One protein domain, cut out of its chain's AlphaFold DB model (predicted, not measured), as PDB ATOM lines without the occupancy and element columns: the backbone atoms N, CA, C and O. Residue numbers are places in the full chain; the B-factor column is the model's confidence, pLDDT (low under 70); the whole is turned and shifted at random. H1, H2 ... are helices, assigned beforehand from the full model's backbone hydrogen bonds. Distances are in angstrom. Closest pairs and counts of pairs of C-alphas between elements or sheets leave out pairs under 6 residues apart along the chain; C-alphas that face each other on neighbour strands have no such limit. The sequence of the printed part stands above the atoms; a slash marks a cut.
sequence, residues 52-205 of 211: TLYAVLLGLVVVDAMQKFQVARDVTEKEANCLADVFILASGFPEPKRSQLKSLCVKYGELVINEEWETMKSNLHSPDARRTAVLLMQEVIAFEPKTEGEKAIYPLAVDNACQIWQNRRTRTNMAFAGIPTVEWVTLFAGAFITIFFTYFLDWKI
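Overview. This is residues 52 to 205 of the 211 residues of the protein "DUF4239 domain-containing protein" of Candidatus Melainabacteria bacterium (UniProt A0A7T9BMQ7). A long rod: H1 runs along most of it, H2, H3 and H4 fold back and forth beside its later part as an up-and-down bundle of four, and H5 is a tail beside H1's beginning, where residues 195 to 205, of which 195 to 203 belong to H5, stick out. The printed part has 154 residues with five named helices and no named strand, all helix. It is extended, radius of gyration of the C-alphas 23.5 A, spans 88 by 28 by 16 A.

Arrangement. The hub H1, residues 52 to 92, touches H2, residues 97 to 121, with residues 83 to 92 alone, a hairpin at a shallow tilt of 23 degrees; closest C-alphas Ala 90 and Arg 98, 5.0 A. H4, residues 148 to 176, touches H1; closest C-alphas Ile 164 and Glu 79, 5.0 A. Every O i to N i+4 pair is within hydrogen-bond range in H3, residues 127 to 141, and H5, residues 181 to 203; H1 has 35 of 37, H2 18 of 21, H4 23 of 25.

Along the chain. H1 spans 60.4 A from C-alpha 52 at (169.562, 268.763, 191.029) to C-alpha 92 at (215.660, 265.917, 152.141); H4 spans 43.7 A; H5 ends at C-alpha 203 at (157.613, 285.503, 199.225).

Size, cuts and confidence. The printed part has no cut; pLDDT is under 70 at residues 177 to 179, 194 and 197 to 205.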
ATOM      1  N   THR A  52     168.931 269.970 191.584       82.88
ATOM      2  CA  THR A  52     169.562 268.763 191.029       82.88
ATOM      3  C   THR A  52     169.511 268.761 189.501       82.88
ATOM      4  O   THR A  52     170.537 268.541 188.859       82.88
ATOM      5  N   LEU A  53     168.353 269.058 188.899       81.31
ATOM      6  CA  LEU A  53     168.226 269.143 187.438       81.31
ATOM      7  C   LEU A  53     169.136 270.229 186.853       81.31
ATOM      8  O   LEU A  53     169.798 270.001 185.840       81.31
ATOM      9  N   TYR A  54     169.220 271.387 187.511       80.38
ATOM     10  CA  TYR A  54     170.105 272.467 187.086       80.38
ATOM     11  C   TYR A  54     171.587 272.093 187.210       80.38
ATOM     12  O   TYR A  54     172.351 272.350 186.282       80.38
ATOM     13  N   ALA A  55     171.995 271.435 188.299       83.81
ATOM     14  CA  ALA A  55     173.367 270.960 188.471       83.81
ATOM     15  C   ALA A  55     173.778 269.980 187.359       83.81
ATOM     16  O   ALA A  55     174.888 270.077 186.834       83.81
ATOM     17  N   VAL A  56     172.872 269.084 186.950       89.19
ATOM     18  CA  VAL A  56     173.106 268.168 185.823       89.19
ATOM     19  C   VAL A  56     173.257 268.938 184.508       89.19
ATOM     20  O   VAL A  56     174.217 268.699 183.778       89.19
ATOM     21  N   LEU A  57     172.366 269.892 184.217       84.94
ATOM     22  CA  LEU A  57     172.457 270.723 183.009       84.94
ATOM     23  C   LEU A  57     173.757 271.535 182.961       84.94
ATOM     24  O   LEU A  57     174.421 271.565 181.927       84.94
ATOM     25  N   LEU A  58     174.149 272.146 184.082       84.81
ATOM     26  CA  LEU A  58     175.425 272.848 184.204       84.81
ATOM     27  C   LEU A  58     176.608 271.924 183.929       84.81
ATOM     28  O   LEU A  58     177.507 272.298 183.177       84.81
ATOM     29  N   GLY A  59     176.592 270.716 184.497       87.56
ATOM     30  CA  GLY A  59     177.619 269.711 184.240       87.56
ATOM     31  C   GLY A  59     177.760 269.402 182.749       87.56
ATOM     32  O   GLY A  59     178.874 269.403 182.230       87.56
ATOM     33  N   LEU A  60     176.641 269.218 182.042       88.50
ATOM     34  CA  LEU A  60     176.641 268.956 180.599       88.50
ATOM     35  C   LEU A  60     177.207 270.129 179.784       88.50
ATOM     36  O   LEU A  60     178.022 269.901 178.893       88.50
ATOM     37  N   VAL A  61     176.836 271.371 180.113       86.19
ATOM     38  CA  VAL A  61     177.369 272.574 179.444       86.19
ATOM     39  C   VAL A  61     178.882 272.694 179.642       86.19
ATOM     40  O   VAL A  61     179.610 272.990 178.698       86.19
ATOM     41  N   VAL A  62     179.376 272.435 180.857       87.12
ATOM     42  CA  VAL A  62     180.819 272.477 181.144       87.12
ATOM     43  C   VAL A  62     181.568 271.410 180.347       87.12
ATOM     44  O   VAL A  62     182.609 271.713 179.764       87.12
ATOM     45  N   VAL A  63     181.044 270.181 180.287       89.81
ATOM     46  CA  VAL A  63     181.659 269.091 179.512       89.81
ATOM     47  C   VAL A  63     181.722 269.440 178.025       89.81
ATOM     48  O   VAL A  63     182.776 269.276 177.413       89.81
ATOM     49  N   ASP A  64     180.642 269.972 177.454       88.31
ATOM     50  CA  ASP A  64     180.610 270.369 176.044       88.31
ATOM     51  C   ASP A  64     181.592 271.517 175.738       88.31
ATOM     52  O   ASP A  64     182.373 271.444 174.783       88.31
ATOM     53  N   ALA A  65     181.657 272.533 176.604       86.44
ATOM     54  CA  ALA A  65     182.635 273.614 176.486       86.44
ATOM     55  C   ALA A  65     184.084 273.096 176.562       86.44
ATOM     56  O   ALA A  65     184.937 273.498 175.762       86.44
ATOM     57  N   MET A  66     184.367 272.169 177.486       89.50
ATOM     58  CA  MET A  66     185.676 271.518 177.586       89.50
ATOM     59  C   MET A  66     186.001 270.702 176.333       89.50
ATOM     60  O   MET A  66     187.135 270.758 175.858       89.50
ATOM     61  N   GLN A  67     185.031 269.984 175.766       91.06
ATOM     62  CA  GLN A  67     185.220 269.209 174.543       91.06
ATOM     63  C   GLN A  67     185.551 270.118 173.352       91.06
ATOM     64  O   GLN A  67     186.522 269.860 172.640       91.06
ATOM     65  N   LYS A  68     184.817 271.221 173.163       87.75
ATOM     66  CA  LYS A  68     185.121 272.216 172.117       87.75
ATOM     67  C   LYS A  68     186.534 272.785 172.268       87.75
ATOM     68  O   LYS A  68     187.254 272.900 171.275       87.75
ATOM     69  N   PHE A  69     186.947 273.090 173.500       89.00
ATOM     70  CA  PHE A  69     188.305 273.556 173.790       89.00
ATOM     71  C   PHE A  69     189.367 272.504 173.441       89.00
ATOM     72  O   PHE A  69     190.361 272.832 172.793       89.00
ATOM     73  N   GLN A  70     189.151 271.243 173.824       93.31
ATOM     74  CA  GLN A  70     190.064 270.143 173.501       93.31
ATOM     75  C   GLN A  70     190.206 269.959 171.989       93.31
ATOM     76  O   GLN A  70     191.327 269.933 171.493       93.31
ATOM     77  N   VAL A  71     189.102 269.949 171.234       93.38
ATOM     78  CA  VAL A  71     189.156 269.832 169.766       93.38
ATOM     79  C   VAL A  71     189.908 271.013 169.142       93.38
ATOM     80  O   VAL A  71     190.719 270.813 168.239       93.38
ATOM     81  N   ALA A  72     189.683 272.242 169.620       92.00
ATOM     82  CA  ALA A  72     190.383 273.419 169.103       92.00
ATOM     83  C   ALA A  72     191.898 273.336 169.354       92.00
ATOM     84  O   ALA A  72     192.699 273.673 168.473       92.00
ATOM     85  N   ARG A  73     192.290 272.843 170.535       93.38
ATOM     86  CA  ARG A  73     193.690 272.576 170.874       93.38
ATOM     87  C   ARG A  73     194.278 271.496 169.967       93.38
ATOM     88  O   ARG A  73     195.302 271.748 169.346       93.38
ATOM     89  N   ASP A  74     193.601 270.364 169.816       96.31
ATOM     90  CA  ASP A  74     194.077 269.238 169.007       96.31
ATOM     91  C   ASP A  74     194.270 269.626 167.531       96.31
ATOM     92  O   ASP A  74     195.242 269.217 166.898       96.31
ATOM     93  N   VAL A  75     193.373 270.438 166.957       95.94
ATOM     94  CA  VAL A  75     193.519 270.952 165.580       95.94
ATOM     95  C   VAL A  75     194.732 271.878 165.460       95.94
ATOM     96  O   VAL A  75     195.472 271.795 164.480       95.94
ATOM     97  N   THR A  76     194.955 272.735 166.458       94.94
ATOM     98  CA  THR A  76     196.106 273.650 166.492       94.94
ATOM     99  C   THR A  76     197.423 272.883 166.640       94.94
ATOM    100  O   THR A  76     198.394 273.181 165.948       94.94
ATOM    101  N   GLU A  77     197.450 271.854 167.490       96.69
ATOM    102  CA  GLU A  77     198.605 270.964 167.649       96.69
ATOM    103  C   GLU A  77     198.900 270.192 166.359       96.69
ATOM    104  O   GLU A  77     200.051 270.128 165.935       96.69
ATOM    105  N   LYS A  78     197.874 269.667 165.677       97.44
ATOM    106  CA  LYS A  78     198.042 269.007 164.371       97.44
ATOM    107  C   LYS A  78     198.606 269.951 163.311       97.44
ATOM    108  O   LYS A  78     199.486 269.551 162.558       97.44
ATOM    109  N   GLU A  79     198.142 271.199 163.257       96.75
ATOM    110  CA  GLU A  79     198.700 272.217 162.357       96.75
ATOM    111  C   GLU A  79     200.193 272.458 162.623       96.75
ATOM    112  O   GLU A  79     200.996 272.456 161.687       96.75
ATOM    113  N   ALA A  80     200.567 272.620 163.895       96.88
ATOM    114  CA  ALA A  80     201.950 272.838 164.308       96.88
ATOM    115  C   ALA A  80     202.846 271.622 164.020       96.88
ATOM    116  O   ALA A  80     203.965 271.788 163.534       96.88
ATOM    117  N   ASN A  81     202.344 270.408 164.260       97.69
ATOM    118  CA  ASN A  81     203.073 269.172 163.983       97.69
ATOM    119  C   ASN A  81     203.316 268.992 162.480       97.69
ATOM    120  O   ASN A  81     204.460 268.802 162.083       97.69
ATOM    121  N   CYS A  82     202.298 269.172 161.631       97.31
ATOM    122  CA  CYS A  82     202.490 269.103 160.179       97.31
ATOM    123  C   CYS A  82     203.481 270.171 159.677       97.31
ATOM    124  O   CYS A  82     204.273 269.906 158.773       97.31
ATOM    125  N   LEU A  83     203.480 271.371 160.270       97.44
ATOM    126  CA  LEU A  83     204.457 272.419 159.955       97.44
ATOM    127  C   LEU A  83     205.890 272.010 160.330       97.44
ATOM    128  O   LEU A  83     206.820 272.228 159.545       97.44
ATOM    129  N   ALA A  84     206.063 271.407 161.509       97.31
ATOM    130  CA  ALA A  84     207.341 270.870 161.963       97.31
ATOM    131  C   ALA A  84     207.816 269.710 161.072       97.31
ATOM    132  O   ALA A  84     208.989 269.673 160.691       97.31
ATOM    133  N   ASP A  85     206.907 268.829 160.659       96.81
ATOM    134  CA  ASP A  85     207.206 267.724 159.751       96.81
ATOM    135  C   ASP A  85     207.685 268.240 158.392       96.81
ATOM    136  O   ASP A  85     208.732 267.806 157.911       96.81
ATOM    137  N   VAL A  86     207.011 269.236 157.799       96.19
ATOM    138  CA  VAL A  86     207.492 269.879 156.559       96.19
ATOM    139  C   VAL A  86     208.871 270.510 156.765       96.19
ATOM    140  O   VAL A  86     209.739 270.371 155.902       96.19
ATOM    141  N   PHE A  87     209.122 271.160 157.905       96.81
ATOM    142  CA  PHE A  87     210.431 271.751 158.207       96.81
ATOM    143  C   PHE A  87     211.551 270.699 158.284       96.81
ATOM    144  O   PHE A  87     212.662 270.927 157.790       96.81
ATOM    145  N   ILE A  88     211.272 269.536 158.877       95.69
ATOM    146  CA  ILE A  88     212.221 268.420 158.960       95.69
ATOM    147  C   ILE A  88     212.422 267.803 157.571       95.69
ATOM    148  O   ILE A  88     213.569 267.704 157.114       95.69
ATOM    149  N   LEU A  89     211.331 267.472 156.870       94.44
ATOM    150  CA  LEU A  89     211.332 266.871 155.530       94.44
ATOM    151  C   LEU A  89     212.002 267.761 154.486       94.44
ATOM    152  O   LEU A  89     212.655 267.240 153.582       94.44
ATOM    153  N   ALA A  90     211.944 269.089 154.645       94.12
ATOM    154  CA  ALA A  90     212.666 270.041 153.802       94.12
ATOM    155  C   ALA A  90     214.176 269.735 153.733       94.12
ATOM    156  O   ALA A  90     214.820 270.023 152.726       94.12
ATOM    157  N   SER A  91     214.750 269.103 154.764       92.19
ATOM    158  CA  SER A  91     216.161 268.684 154.777       92.19
ATOM    159  C   SER A  91     216.488 267.608 153.735       92.19
ATOM    160  O   SER A  91     217.652 267.469 153.370       92.19
ATOM    161  N   GLY A  92     215.493 266.874 153.234       89.44
ATOM    162  CA  GLY A  92     215.660 265.917 152.141       89.44
ATOM    163  C   GLY A  92     215.619 266.545 150.742       89.44
ATOM    164  O   GLY A  92     215.998 265.892 149.778       89.44
ATOM    165  N   PHE A  93     215.222 267.815 150.621       91.31
ATOM    166  CA  PHE A  93     215.228 268.544 149.351       91.31
ATOM    167  C   PHE A  93     216.619 269.142 149.072       91.31
ATOM    168  O   PHE A  93     217.365 269.442 150.017       91.31
ATOM    169  N   PRO A  94     216.988 269.348 147.797       92.38
ATOM    170  CA  PRO A  94     218.215 270.044 147.426       92.38
ATOM    171  C   PRO A  94     218.106 271.558 147.677       92.38
ATOM    172  O   PRO A  94     217.016 272.131 147.764       92.38
ATOM    173  N   GLU A  95     219.251 272.234 147.778       92.56
ATOM    174  CA  GLU A  95     219.286 273.701 147.734       92.56
ATOM    175  C   GLU A  95     218.955 274.203 146.317       92.56
ATOM    176  O   GLU A  95     219.305 273.533 145.341       92.56
ATOM    177  N   PRO A  96     218.282 275.363 146.161       92.25
ATOM    178  CA  PRO A  96     217.877 276.331 147.196       92.25
ATOM    179  C   PRO A  96     216.521 276.032 147.869       92.25
ATOM    180  O   PRO A  96     216.090 276.761 148.767       92.25
ATOM    181  N   LYS A  97     215.812 274.984 147.424       91.62
ATOM    182  CA  LYS A  97     214.433 274.687 147.847       91.62
ATOM    183  C   LYS A  97     214.347 274.381 149.342       91.62
ATOM    184  O   LYS A  97     213.432 274.855 150.008       91.62
ATOM    185  N   ARG A  98     215.327 273.650 149.880       94.00
ATOM    186  CA  ARG A  98     215.453 273.371 151.320       94.00
ATOM    187  C   ARG A  98     215.373 274.642 152.166       94.00
ATOM    188  O   ARG A  98     214.534 274.723 153.064       94.00
ATOM    189  N   SER A  99     216.232 275.621 151.886       95.31
ATOM    190  CA  SER A  99     216.280 276.876 152.643       95.31
ATOM    191  C   SER A  99     214.998 277.695 152.477       95.31
ATOM    192  O   SER A  99     214.479 278.236 153.455       95.31
ATOM    193  N   GLN A 100     214.436 277.727 151.264       95.31
ATOM    194  CA  GLN A 100     213.167 278.408 150.990       95.31
ATOM    195  C   GLN A 100     212.008 277.813 151.800       95.31
ATOM    196  O   GLN A 100     211.323 278.556 152.504       95.31
ATOM    197  N   LEU A 101     211.828 276.489 151.776       95.62
ATOM    198  CA  LEU A 101     210.768 275.808 152.528       95.62
ATOM    199  C   LEU A 101     210.910 276.032 154.036       95.62
ATOM    200  O   LEU A 101     209.937 276.406 154.688       95.62
ATOM    201  N   LYS A 102     212.124 275.898 154.584       96.81
ATOM    202  CA  LYS A 102     212.375 276.173 156.009       96.81
ATOM    203  C   LYS A 102     212.029 277.611 156.386       96.81
ATOM    204  O   LYS A 102     211.387 277.827 157.412       96.81
ATOM    205  N   SER A 103     212.400 278.583 155.549       96.94
ATOM    206  CA  SER A 103     212.067 279.992 155.785       96.94
ATOM    207  C   SER A 103     210.557 280.250 155.749       96.94
ATOM    208  O   SER A 103     210.048 280.994 156.583       96.94
ATOM    209  N   LEU A 104     209.828 279.593 154.839       96.50
ATOM    210  CA  LEU A 104     208.373 279.700 154.747       96.50
ATOM    211  C   LEU A 104     207.682 279.076 155.958       96.50
ATOM    212  O   LEU A 104     206.731 279.669 156.458       96.50
ATOM    213  N   CYS A 105     208.176 277.940 156.463       97.12
ATOM    214  CA  CYS A 105     207.646 277.337 157.686       97.12
ATOM    215  C   CYS A 105     207.775 278.289 158.883       97.12
ATOM    216  O   CYS A 105     206.800 278.517 159.598       97.12
ATOM    217  N   VAL A 106     208.966 278.869 159.077       97.19
ATOM    218  CA  VAL A 106     209.229 279.813 160.177       97.19
ATOM    219  C   VAL A 106     208.360 281.060 160.030       97.19
ATOM    220  O   VAL A 106     207.639 281.414 160.960       97.19
ATOM    221  N   LYS A 107     208.345 281.665 158.837       97.00
ATOM    222  CA  LYS A 107     207.533 282.853 158.549       97.00
ATOM    223  C   LYS A 107     206.044 282.599 158.781       97.00
ATOM    224  O   LYS A 107     205.351 283.455 159.319       97.00
ATOM    225  N   TYR A 108     205.540 281.434 158.374       96.81
ATOM    226  CA  TYR A 108     204.155 281.060 158.630       96.81
ATOM    227  C   TYR A 108     203.867 280.994 160.134       96.81
ATOM    228  O   TYR A 108     202.915 281.621 160.591       96.81
ATOM    229  N   GLY A 109     204.714 280.306 160.907       95.94
ATOM    230  CA  GLY A 109     204.572 280.222 162.362       95.94
ATOM    231  C   GLY A 109     204.579 281.595 163.044       95.94
ATOM    232  O   GLY A 109     203.725 281.868 163.886       95.94
ATOM    233  N   GLU A 110     205.481 282.489 162.633       96.44
ATOM    234  CA  GLU A 110     205.547 283.863 163.146       96.44
ATOM    235  C   GLU A 110     204.271 284.660 162.849       96.44
ATOM    236  O   GLU A 110     203.746 285.325 163.743       96.44
ATOM    237  N   LEU A 111     203.741 284.576 161.625       95.81
ATOM    238  CA  LEU A 111     202.499 285.259 161.248       95.81
ATOM    239  C   LEU A 111     201.290 284.714 162.018       95.81
ATOM    240  O   LEU A 111     200.416 285.480 162.428       95.81
ATOM    241  N   VAL A 112     201.235 283.399 162.245       95.12
ATOM    242  CA  VAL A 112     200.152 282.780 163.019       95.12
ATOM    243  C   VAL A 112     200.157 283.293 164.461       95.12
ATOM    244  O   VAL A 112     199.114 283.726 164.953       95.12
ATOM    245  N   ILE A 113     201.323 283.286 165.115       93.69
ATOM    246  CA  ILE A 113     201.473 283.677 166.526       93.69
ATOM    247  C   ILE A 113     201.255 285.182 166.721       93.69
ATOM    248  O   ILE A 113     200.540 285.581 167.640       93.69
ATOM    249  N   ASN A 114     201.873 286.014 165.880       93.06
ATOM    250  CA  ASN A 114     201.926 287.460 166.109       93.06
ATOM    251  C   ASN A 114     200.726 288.219 165.527       93.06
ATOM    252  O   ASN A 114     200.370 289.273 166.048       93.06
ATOM    253  N   GLU A 115     200.101 287.709 164.462       92.00
ATOM    254  CA  GLU A 115     199.027 288.426 163.766       92.00
ATOM    255  C   GLU A 115     197.718 287.645 163.756       92.00
ATOM    256  O   GLU A 115     196.671 288.172 164.140       92.00
ATOM    257  N   GLU A 116     197.742 286.388 163.306       91.25
ATOM    258  CA  GLU A 116     196.504 285.669 163.020       91.25
ATOM    259  C   GLU A 116     195.667 285.463 164.283       91.25
ATOM    260  O   GLU A 116     194.468 285.742 164.269       91.25
ATOM    261  N   TRP A 117     196.292 285.070 165.393       89.88
ATOM    262  CA  TRP A 117     195.592 284.880 166.665       89.88
ATOM    263  C   TRP A 117     194.996 286.181 167.211       89.88
ATOM    264  O   TRP A 117     193.899 286.162 167.770       89.88
ATOM    265  N   GLU A 118     195.666 287.317 167.010       88.81
ATOM    266  CA  GLU A 118     195.130 288.622 167.405       88.81
ATOM    267  C   GLU A 118     193.920 288.998 166.542       88.81
ATOM    268  O   GLU A 118     192.870 289.374 167.065       88.81
ATOM    269  N   THR A 119     194.016 288.811 165.220       87.44
ATOM    270  CA  THR A 119     192.898 289.088 164.299       87.44
ATOM    271  C   THR A 119     191.691 288.177 164.538       87.44
ATOM    272  O   THR A 119     190.550 288.628 164.416       87.44
ATOM    273  N   MET A 120     191.914 286.928 164.960       86.94
ATOM    274  CA  MET A 120     190.844 285.980 165.282       86.94
ATOM    275  C   MET A 120     189.982 286.435 166.464       86.94
ATOM    276  O   MET A 120     188.786 286.151 166.468       86.94
ATOM    277  N   LYS A 121     190.526 287.209 167.415       83.44
ATOM    278  CA  LYS A 121     189.722 287.802 168.506       83.44
ATOM    279  C   LYS A 121     188.633 288.739 167.990       83.44
ATOM    280  O   LYS A 121     187.596 288.883 168.627       83.44
ATOM    281  N   SER A 122     188.878 289.375 166.847       83.00
ATOM    282  CA  SER A 122     187.945 290.304 166.202       83.00
ATOM    283  C   SER A 122     187.102 289.632 165.116       83.00
ATOM    284  O   SER A 122     186.522 290.330 164.288       83.00
ATOM    285  N   ASN A 123     187.031 288.295 165.090       80.50
ATOM    286  CA  ASN A 123     186.341 287.549 164.033       80.50
ATOM    287  C   ASN A 123     186.899 287.881 162.629       80.50
ATOM    288  O   ASN A 123     186.168 288.023 161.648       80.50
ATOM    289  N   LEU A 124     188.216 288.045 162.525       84.75
ATOM    290  CA  LEU A 124     188.919 288.276 161.267       84.75
ATOM    291  C   LEU A 124     190.025 287.232 161.078       84.75
ATOM    292  O   LEU A 124     190.290 286.389 161.938       84.75
ATOM    293  N   HIS A 125     190.666 287.270 159.914       82.75
ATOM    294  CA  HIS A 125     191.803 286.417 159.583       82.75
ATOM    295  C   HIS A 125     192.946 287.239 159.020       82.75
ATOM    296  O   HIS A 125     192.696 288.147 158.227       82.75
ATOM    297  N   SER A 126     194.183 286.846 159.331       89.50
ATOM    298  CA  SER A 126     195.367 287.404 158.681       89.50
ATOM    299  C   SER A 126     195.437 286.938 157.214       89.50
ATOM    300  O   SER A 126     195.549 285.731 156.946       89.50
ATOM    301  N   PRO A 127     195.375 287.865 156.236       89.75
ATOM    302  CA  PRO A 127     195.579 287.541 154.826       89.75
ATOM    303  C   PRO A 127     196.999 287.031 154.562       89.75
ATOM    304  O   PRO A 127     197.189 286.165 153.708       89.75
ATOM    305  N   ASP A 128     197.982 287.527 155.317       92.81
ATOM    306  CA  ASP A 128     199.395 287.200 155.140       92.81
ATOM    307  C   ASP A 128     199.727 285.794 155.638       92.81
ATOM    308  O   ASP A 128     200.417 285.044 154.937       92.81
ATOM    309  N   ALA A 129     199.162 285.376 156.779       92.62
ATOM    310  CA  ALA A 129     199.263 283.992 157.246       92.62
ATOM    311  C   ALA A 129     198.656 283.026 156.214       92.62
ATOM    312  O   ALA A 129     199.292 282.051 155.801       92.62
ATOM    313  N   ARG A 130     197.456 283.345 155.705       93.38
ATOM    314  CA  ARG A 130     196.792 282.561 154.653       93.38
ATOM    315  C   ARG A 130     197.641 282.475 153.384       93.38
ATOM    316  O   ARG A 130     197.789 281.389 152.825       93.38
ATOM    317  N   ARG A 131     198.177 283.604 152.914       94.81
ATOM    318  CA  ARG A 131     199.013 283.657 151.709       94.81
ATOM    319  C   ARG A 131     200.277 282.823 151.888       94.81
ATOM    320  O   ARG A 131     200.625 282.076 150.984       94.81
ATOM    321  N   THR A 132     200.922 282.908 153.049       95.31
ATOM    322  CA  THR A 132     202.150 282.157 153.340       95.31
ATOM    323  C   THR A 132     201.894 280.648 153.398       95.31
ATOM    324  O   THR A 132     202.678 279.898 152.826       95.31
ATOM    325  N   ALA A 133     200.769 280.196 153.971       94.25
ATOM    326  CA  ALA A 133     200.374 278.781 153.930       94.25
ATOM    327  C   ALA A 133     200.179 278.264 152.495       94.25
ATOM    328  O   ALA A 133     200.661 277.190 152.141       94.25
ATOM    329  N   VAL A 134     199.490 279.041 151.648       94.69
ATOM    330  CA  VAL A 134     199.273 278.680 150.237       94.69
ATOM    331  C   VAL A 134     200.593 278.662 149.468       94.69
ATOM    332  O   VAL A 134     200.826 277.730 148.704       94.69
ATOM    333  N   LEU A 135     201.462 279.653 149.684       95.19
ATOM    334  CA  LEU A 135     202.792 279.699 149.074       95.19
ATOM    335  C   LEU A 135     203.632 278.486 149.484       95.19
ATOM    336  O   LEU A 135     204.229 277.856 148.622       95.19
ATOM    337  N   LEU A 136     203.631 278.107 150.765       94.69
ATOM    338  CA  LEU A 136     204.316 276.904 151.242       94.69
ATOM    339  C   LEU A 136     203.815 275.648 150.519       94.69
ATOM    340  O   LEU A 136     204.622 274.868 150.020       94.69
ATOM    341  N   MET A 137     202.496 275.482 150.388       93.94
ATOM    342  CA  MET A 137     201.912 274.355 149.656       93.94
ATOM    343  C   MET A 137     202.309 274.362 148.170       93.94
ATOM    344  O   MET A 137     202.686 273.326 147.627       93.94
ATOM    345  N   GLN A 138     202.264 275.526 147.518       93.94
ATOM    346  CA  GLN A 138     202.667 275.685 146.117       93.94
ATOM    347  C   GLN A 138     204.149 275.368 145.907       93.94
ATOM    348  O   GLN A 138     204.490 274.679 144.951       93.94
ATOM    349  N   GLU A 139     205.023 275.816 146.807       94.12
ATOM    350  CA  GLU A 139     206.465 275.583 146.716       94.12
ATOM    351  C   GLU A 139     206.843 274.108 146.861       94.12
ATOM    352  O   GLU A 139     207.791 273.664 146.202       94.12
ATOM    353  N   VAL A 140     206.101 273.363 147.691       93.69
ATOM    354  CA  VAL A 140     206.236 271.907 147.815       93.69
ATOM    355  C   VAL A 140     205.743 271.224 146.539       93.69
ATOM    356  O   VAL A 140     206.491 270.446 145.965       93.69
ATOM    357  N   ILE A 141     204.537 271.544 146.053       93.19
ATOM    358  CA  ILE A 141     203.941 270.901 144.862       93.19
ATOM    359  C   ILE A 141     204.729 271.200 143.576       93.19
ATOM    360  O   ILE A 141     204.777 270.375 142.669       93.19
ATOM    361  N   ALA A 142     205.354 272.373 143.481       92.25
ATOM    362  CA  ALA A 142     206.155 272.761 142.321       92.25
ATOM    363  C   ALA A 142     207.497 272.007 142.220       92.25
ATOM    364  O   ALA A 142     208.257 272.239 141.279       92.25
ATOM    365  N   PHE A 143     207.839 271.161 143.194       91.06
ATOM    366  CA  PHE A 143     209.077 270.395 143.173       91.06
ATOM    367  C   PHE A 143     208.939 269.115 142.343       91.06
ATOM    368  O   PHE A 143     208.077 268.281 142.601       91.06
ATOM    369  N   GLU A 144     209.853 268.923 141.392       91.56
ATOM    370  CA  GLU A 144     209.965 267.686 140.618       91.56
ATOM    371  C   GLU A 144     211.068 266.786 141.208       91.56
ATOM    372  O   GLU A 144     212.255 267.093 141.043       91.56
ATOM    373  N   PRO A 145     210.717 265.682 141.896       90.62
ATOM    374  CA  PRO A 145     211.697 264.779 142.493       90.62
ATOM    375  C   PRO A 145     212.468 263.999 141.419       90.62
ATOM    376  O   PRO A 145     211.876 263.364 140.543       90.62
ATOM    377  N   LYS A 146     213.802 264.002 141.507       91.62
ATOM    378  CA  LYS A 146     214.700 263.342 140.542       91.62
ATOM    379  C   LYS A 146     215.330 262.081 141.118       91.62
ATOM    380  O   LYS A 146     215.439 261.077 140.415       91.62
ATOM    381  N   THR A 147     215.739 262.122 142.383       92.38
ATOM    382  CA  THR A 147     216.383 260.990 143.063       92.38
ATOM    383  C   THR A 147     215.357 260.065 143.721       92.38
ATOM    384  O   THR A 147     214.251 260.481 144.057       92.38
ATOM    385  N   GLU A 148     215.720 258.801 143.947       91.50
ATOM    386  CA  GLU A 148     214.844 257.849 144.650       91.50
ATOM    387  C   GLU A 148     214.529 258.301 146.087       91.50
ATOM    388  O   GLU A 148     213.398 258.157 146.547       91.50
ATOM    389  N   GLY A 149     215.491 258.936 146.769       89.19
ATOM    390  CA  GLY A 149     215.266 259.533 148.088       89.19
ATOM    391  C   GLY A 149     214.244 260.673 148.053       89.19
ATOM    392  O   GLY A 149     213.338 260.713 148.881       89.19
ATOM    393  N   GLU A 150     214.334 261.560 147.057       91.38
ATOM    394  CA  GLU A 150     213.363 262.644 146.852       91.38
ATOM    395  C   GLU A 150     211.961 262.106 146.541       91.38
ATOM    396  O   GLU A 150     210.980 262.589 147.103       91.38
ATOM    397  N   LYS A 151     211.848 261.078 145.690       92.56
ATOM    398  CA  LYS A 151     210.557 260.446 145.368       92.56
ATOM    399  C   LYS A 151     209.910 259.784 146.585       92.56
ATOM    400  O   LYS A 151     208.686 259.792 146.684       92.56
ATOM    401  N   ALA A 152     210.708 259.240 147.504       92.69
ATOM    402  CA  ALA A 152     210.207 258.620 148.728       92.69
ATOM    403  C   ALA A 152     209.636 259.647 149.724       92.69
ATOM    404  O   ALA A 152     208.617 259.379 150.359       92.69
ATOM    405  N   ILE A 153     210.256 260.829 149.851       93.00
ATOM    406  CA  ILE A 153     209.825 261.867 150.811       93.00
ATOM    407  C   ILE A 153     208.771 262.827 150.248       93.00
ATOM    408  O   ILE A 153     207.980 263.380 151.011       93.00
ATOM    409  N   TYR A 154     208.754 263.043 148.929       94.31
ATOM    410  CA  TYR A 154     207.862 263.993 148.265       94.31
ATOM    411  C   TYR A 154     206.374 263.813 148.616       94.31
ATOM    412  O   TYR A 154     205.759 264.799 149.028       94.31
ATOM    413  N   PRO A 155     205.776 262.603 148.542       94.81
ATOM    414  CA  PRO A 155     204.366 262.434 148.892       94.81
ATOM    415  C   PRO A 155     204.075 262.784 150.358       94.81
ATOM    416  O   PRO A 155     203.031 263.361 150.646       94.81
ATOM    417  N   LEU A 156     205.012 262.510 151.275       95.19
ATOM    418  CA  LEU A 156     204.869 262.858 152.691       95.19
ATOM    419  C   LEU A 156     204.958 264.375 152.922       95.19
ATOM    420  O   LEU A 156     204.242 264.919 153.762       95.19
ATOM    421  N   ALA A 157     205.811 265.075 152.168       95.00
ATOM    422  CA  ALA A 157     205.894 266.532 152.221       95.00
ATOM    423  C   ALA A 157     204.619 267.196 151.672       95.00
ATOM    424  O   ALA A 157     204.121 268.149 152.272       95.00
ATOM    425  N   VAL A 158     204.074 266.680 150.563       95.88
ATOM    426  CA  VAL A 158     202.817 267.169 149.968       95.88
ATOM    427  C   VAL A 158     201.634 266.933 150.906       95.88
ATOM    428  O   VAL A 158     200.837 267.853 151.105       95.88
ATOM    429  N   ASP A 159     201.527 265.743 151.508       96.69
ATOM    430  CA  ASP A 159     200.456 265.433 152.462       96.69
ATOM    431  C   ASP A 159     200.492 266.383 153.662       96.69
ATOM    432  O   ASP A 159     199.508 267.073 153.929       96.69
ATOM    433  N   ASN A 160     201.652 266.528 154.311       96.38
ATOM    434  CA  ASN A 160     201.789 267.438 155.447       96.38
ATOM    435  C   ASN A 160     201.508 268.898 155.064       96.38
ATOM    436  O   ASN A 160     200.830 269.604 155.810       96.38
ATOM    437  N   ALA A 161     201.945 269.356 153.885       95.75
ATOM    438  CA  ALA A 161     201.624 270.699 153.401       95.75
ATOM    439  C   ALA A 161     200.109 270.910 153.206       95.75
ATOM    440  O   ALA A 161     199.573 271.963 153.565       95.75
ATOM    441  N   CYS A 162     199.400 269.900 152.693       95.75
ATOM    442  CA  CYS A 162     197.942 269.918 152.576       95.75
ATOM    443  C   CYS A 162     197.262 269.914 153.956       95.75
ATOM    444  O   CYS A 162     196.316 270.674 154.194       95.75
ATOM    445  N   GLN A 163     197.775 269.118 154.897       96.75
ATOM    446  CA  GLN A 163     197.248 269.054 156.258       96.75
ATOM    447  C   GLN A 163     197.430 270.370 157.023       96.75
ATOM    448  O   GLN A 163     196.505 270.767 157.731       96.75
ATOM    449  N   ILE A 164     198.529 271.113 156.828       96.19
ATOM    450  CA  ILE A 164     198.678 272.478 157.378       96.19
ATOM    451  C   ILE A 164     197.505 273.356 156.925       96.19
ATOM    452  O   ILE A 164     196.840 273.986 157.749       96.19
ATOM    453  N   TRP A 165     197.201 273.365 155.623       94.56
ATOM    454  CA  TRP A 165     196.095 274.155 155.074       94.56
ATOM    455  C   TRP A 165     194.733 273.734 155.642       94.56
ATOM    456  O   TRP A 165     193.926 274.584 156.038       94.56
ATOM    457  N   GLN A 166     194.478 272.428 155.711       95.12
ATOM    458  CA  GLN A 166     193.215 271.888 156.205       95.12
ATOM    459  C   GLN A 166     193.020 272.145 157.707       95.12
ATOM    460  O   GLN A 166     191.930 272.557 158.125       95.12
ATOM    461  N   ASN A 167     194.068 271.963 158.514       96.25
ATOM    462  CA  ASN A 167     194.038 272.236 159.949       96.25
ATOM    463  C   ASN A 167     193.862 273.736 160.211       96.25
ATOM    464  O   ASN A 167     192.963 274.108 160.967       96.25
ATOM    465  N   ARG A 168     194.574 274.609 159.480       94.12
ATOM    466  CA  ARG A 168     194.369 276.066 159.538       94.12
ATOM    467  C   ARG A 168     192.922 276.445 159.221       94.12
ATOM    468  O   ARG A 168     192.306 277.244 159.932       94.12
ATOM    469  N   ARG A 169     192.353 275.899 158.138       91.75
ATOM    470  CA  ARG A 169     190.951 276.144 157.751       91.75
ATOM    471  C   ARG A 169     189.982 275.697 158.846       91.75
ATOM    472  O   ARG A 169     189.022 276.400 159.141       91.75
ATOM    473  N   THR A 170     190.248 274.552 159.460       92.69
ATOM    474  CA  THR A 170     189.423 274.020 160.549       92.69
ATOM    475  C   THR A 170     189.516 274.911 161.786       92.69
ATOM    476  O   THR A 170     188.480 275.350 162.280       92.69
ATOM    477  N   ARG A 171     190.725 275.293 162.219       91.75
ATOM    478  CA  ARG A 171     190.953 276.225 163.338       91.75
ATOM    479  C   ARG A 171     190.249 277.565 163.125       91.75
ATOM    480  O   ARG A 171     189.572 278.060 164.020       91.75
ATOM    481  N   THR A 172     190.386 278.142 161.933       89.50
ATOM    482  CA  THR A 172     189.740 279.419 161.594       89.50
ATOM    483  C   THR A 172     188.216 279.320 161.589       89.50
ATOM    484  O   THR A 172     187.561 280.192 162.151       89.50
ATOM    485  N   ASN A 173     187.645 278.236 161.057       88.38
ATOM    486  CA  ASN A 173     186.203 277.986 161.137       88.38
ATOM    487  C   ASN A 173     185.716 277.804 162.584       88.38
ATOM    488  O   ASN A 173     184.667 278.331 162.948       88.38
ATOM    489  N   MET A 174     186.473 277.081 163.415       85.94
ATOM    490  CA  MET A 174     186.134 276.862 164.824       85.94
ATOM    491  C   MET A 174     186.164 278.155 165.639       85.94
ATOM    492  O   MET A 174     185.338 278.324 166.526       85.94
ATOM    493  N   ALA A 175     187.066 279.085 165.324       82.12
ATOM    494  CA  ALA A 175     187.121 280.375 166.009       82.12
ATOM    495  C   ALA A 175     185.888 281.255 165.748       82.12
ATOM    496  O   ALA A 175     185.492 282.018 166.624       82.12
ATOM    497  N   PHE A 176     185.252 281.115 164.580       74.56
ATOM    498  CA  PHE A 176     183.975 281.775 164.290       74.56
ATOM    499  C   PHE A 176     182.773 281.082 164.910       74.56
ATOM    500  O   PHE A 176     181.768 281.729 165.210       74.56
ATOM    501  N   ALA A 177     182.854 279.761 165.062       69.44
ATOM    502  CA  ALA A 177     181.848 278.963 165.734       69.44
ATOM    503  C   ALA A 177     181.992 279.155 167.250       69.44
ATOM    504  O   ALA A 177     182.471 278.283 167.971       69.44
ATOM    505  N   GLY A 178     181.606 280.338 167.731       67.06
ATOM    506  CA  GLY A 178     181.491 280.608 169.159       67.06
ATOM    507  C   GLY A 178     180.506 279.654 169.846       67.06
ATOM    508  O   GLY A 178     179.799 278.874 169.206       67.06
ATOM    509  N   ILE A 179     180.443 279.734 171.174       67.56
ATOM    510  CA  ILE A 179     179.485 278.964 171.973       67.56
ATOM    511  C   ILE A 179     178.057 279.243 171.455       67.56
ATOM    512  O   ILE A 179     177.647 280.408 171.451       67.56
ATOM    513  N   PRO A 180     177.294 278.216 171.022       74.44
ATOM    514  CA  PRO A 180     175.924 278.377 170.556       74.44
ATOM    515  C   PRO A 180     175.071 279.174 171.545       74.44
ATOM    516  O   PRO A 180     175.084 278.914 172.748       74.44
ATOM    517  N   THR A 181     174.260 280.106 171.041       73.44
ATOM    518  CA  THR A 181     173.392 280.966 171.868       73.44
ATOM    519  C   THR A 181     172.471 280.167 172.800       73.44
ATOM    520  O   THR A 181     172.130 280.633 173.882       73.44
ATOM    521  N   VAL A 182     172.105 278.938 172.420       76.00
ATOM    522  CA  VAL A 182     171.316 278.005 173.243       76.00
ATOM    523  C   VAL A 182     171.974 277.683 174.589       76.00
ATOM    524  O   VAL A 182     171.275 277.612 175.601       76.00
ATOM    525  N   GLU A 183     173.298 277.525 174.642       75.94
ATOM    526  CA  GLU A 183     174.011 277.220 175.892       75.94
ATOM    527  C   GLU A 183     173.951 278.416 176.847       75.94
ATOM    528  O   GLU A 183     173.625 278.255 178.024       75.94
ATOM    529  N   TRP A 184     174.125 279.633 176.325       79.88
ATOM    530  CA  TRP A 184     173.935 280.867 177.089       79.88
ATOM    531  C   TRP A 184     172.511 281.012 177.624       79.88
ATOM    532  O   TRP A 184     172.323 281.315 178.802       79.88
ATOM    533  N   VAL A 185     171.503 280.756 176.787       76.88
ATOM    534  CA  VAL A 185     170.095 280.788 177.211       76.88
ATOM    535  C   VAL A 185     169.847 279.778 178.329       76.88
ATOM    536  O   VAL A 185     169.174 280.112 179.299       76.88
ATOM    537  N   THR A 186     170.427 278.580 178.242       75.94
ATOM    538  CA  THR A 186     170.281 277.538 179.270       75.94
ATOM    539  C   THR A 186     170.899 277.971 180.601       75.94
ATOM    540  O   THR A 186     170.266 277.813 181.648       75.94
ATOM    541  N   LEU A 187     172.087 278.585 180.570       79.56
ATOM    542  CA  LEU A 187     172.741 279.136 181.762       79.56
ATOM    543  C   LEU A 187     171.901 280.238 182.416       79.56
ATOM    544  O   LEU A 187     171.631 280.181 183.616       79.56
ATOM    545  N   PHE A 188     171.443 281.221 181.635       80.19
ATOM    546  CA  PHE A 188     170.639 282.326 182.163       80.19
ATOM    547  C   PHE A 188     169.261 281.870 182.644       80.19
ATOM    548  O   PHE A 188     168.821 282.302 183.708       80.19
ATOM    549  N   ALA A 189     168.593 280.981 181.907       75.06
ATOM    550  CA  ALA A 189     167.299 280.437 182.302       75.06
ATOM    551  C   ALA A 189     167.410 279.632 183.604       75.06
ATOM    552  O   ALA A 189     166.605 279.830 184.511       75.06
ATOM    553  N   GLY A 190     168.428 278.779 183.739       70.75
ATOM    554  CA  GLY A 190     168.646 277.996 184.956       70.75
ATOM    555  C   GLY A 190     169.012 278.854 186.172       70.75
ATOM    556  O   GLY A 190     168.461 278.657 187.259       70.75
ATOM    557  N   ALA A 191     169.858 279.872 185.983       73.94
ATOM    558  CA  ALA A 191     170.153 280.860 187.020       73.94
ATOM    559  C   ALA A 191     168.896 281.641 187.436       73.94
ATOM    560  O   ALA A 191     168.615 281.760 188.628       73.94
ATOM    561  N   PHE A 192     168.099 282.109 186.470       78.25
ATOM    562  CA  PHE A 192     166.849 282.825 186.729       78.25
ATOM    563  C   PHE A 192     165.841 281.960 187.487       78.25
ATOM    564  O   PHE A 192     165.268 282.426 188.465       78.25
ATOM    565  N   ILE A 193     165.658 280.698 187.087       71.50
ATOM    566  CA  ILE A 193     164.753 279.759 187.762       71.50
ATOM    567  C   ILE A 193     165.211 279.529 189.202       71.50
ATOM    568  O   ILE A 193     164.393 279.596 190.114       71.50
ATOM    569  N   THR A 194     166.508 279.318 189.426       69.00
ATOM    570  CA  THR A 194     167.038 279.065 190.773       69.00
ATOM    571  C   THR A 194     166.831 280.285 191.671       69.00
ATOM    572  O   THR A 194     166.265 280.158 192.751       69.00
ATOM    573  N   ILE A 195     167.182 281.479 191.184       72.00
ATOM    574  CA  ILE A 195     166.977 282.752 191.890       72.00
ATOM    575  C   ILE A 195     165.486 283.005 192.160       72.00
ATOM    576  O   ILE A 195     165.107 283.363 193.275       72.00
ATOM    577  N   PHE A 196     164.627 282.788 191.159       70.62
ATOM    578  CA  PHE A 196     163.182 282.953 191.284       70.62
ATOM    579  C   PHE A 196     162.604 282.007 192.335       70.62
ATOM    580  O   PHE A 196     161.843 282.452 193.186       70.62
ATOM    581  N   PHE A 197     162.985 280.728 192.333       63.88
ATOM    582  CA  PHE A 197     162.519 279.780 193.343       63.88
ATOM    583  C   PHE A 197     163.040 280.124 194.737       63.88
ATOM    584  O   PHE A 197     162.263 280.035 195.685       63.88
ATOM    585  N   THR A 198     164.290 280.578 194.874       67.25
ATOM    586  CA  THR A 198     164.825 281.042 196.162       67.25
ATOM    587  C   THR A 198     164.026 282.232 196.708       67.25
ATOM    588  O   THR A 198     163.610 282.192 197.863       67.25
ATOM    589  N   TYR A 199     163.721 283.247 195.889       62.25
ATOM    590  CA  TYR A 199     162.973 284.431 196.345       62.25
ATOM    591  C   TYR A 199     161.456 284.230 196.451       62.25
ATOM    592  O   TYR A 199     160.815 284.821 197.318       62.25
ATOM    593  N   PHE A 200     160.843 283.419 195.589       60.09
ATOM    594  CA  PHE A 200     159.390 283.224 195.580       60.09
ATOM    595  C   PHE A 200     158.924 282.255 196.680       60.09
ATOM    596  O   PHE A 200     157.805 282.390 197.182       60.09
ATOM    597  N   LEU A 201     159.784 281.321 197.109       51.84
ATOM    598  CA  LEU A 201     159.562 280.558 198.344       51.84
ATOM    599  C   LEU A 201     159.679 281.445 199.588       51.84
ATOM    600  O   LEU A 201     158.865 281.282 200.495       51.84
ATOM    601  N   ASP A 202     160.584 282.429 199.588       49.28
ATOM    602  CA  ASP A 202     160.621 283.473 200.624       49.28
ATOM    603  C   ASP A 202     159.360 284.373 200.589       49.28
ATOM    604  O   ASP A 202     158.887 284.841 201.625       49.28
ATOM    605  N   TRP A 203     158.760 284.598 199.413       35.91
ATOM    606  CA  TRP A 203     157.613 285.503 199.225       35.91
ATOM    607  C   TRP A 203     156.268 284.959 199.743       35.91
ATOM    608  O   TRP A 203     155.420 285.729 200.195       35.91
ATOM    609  N   LYS A 204     156.029 283.638 199.722       39.09
ATOM    610  CA  LYS A 204     154.740 283.040 200.150       39.09
ATOM    611  C   LYS A 204     154.599 282.832 201.669       39.09
ATOM    612  O   LYS A 204     153.683 282.142 202.114       39.09
ATOM    613  N   ILE A 205     155.472 283.462 202.457       45.94
ATOM    614  CA  ILE A 205     155.560 283.355 203.924       45.94
ATOM    615  C   ILE A 205     154.524 284.247 204.657       45.94
ATOM    616  O   ILE A 205     154.364 284.134 205.870       45.94
TER     617      ILE A 205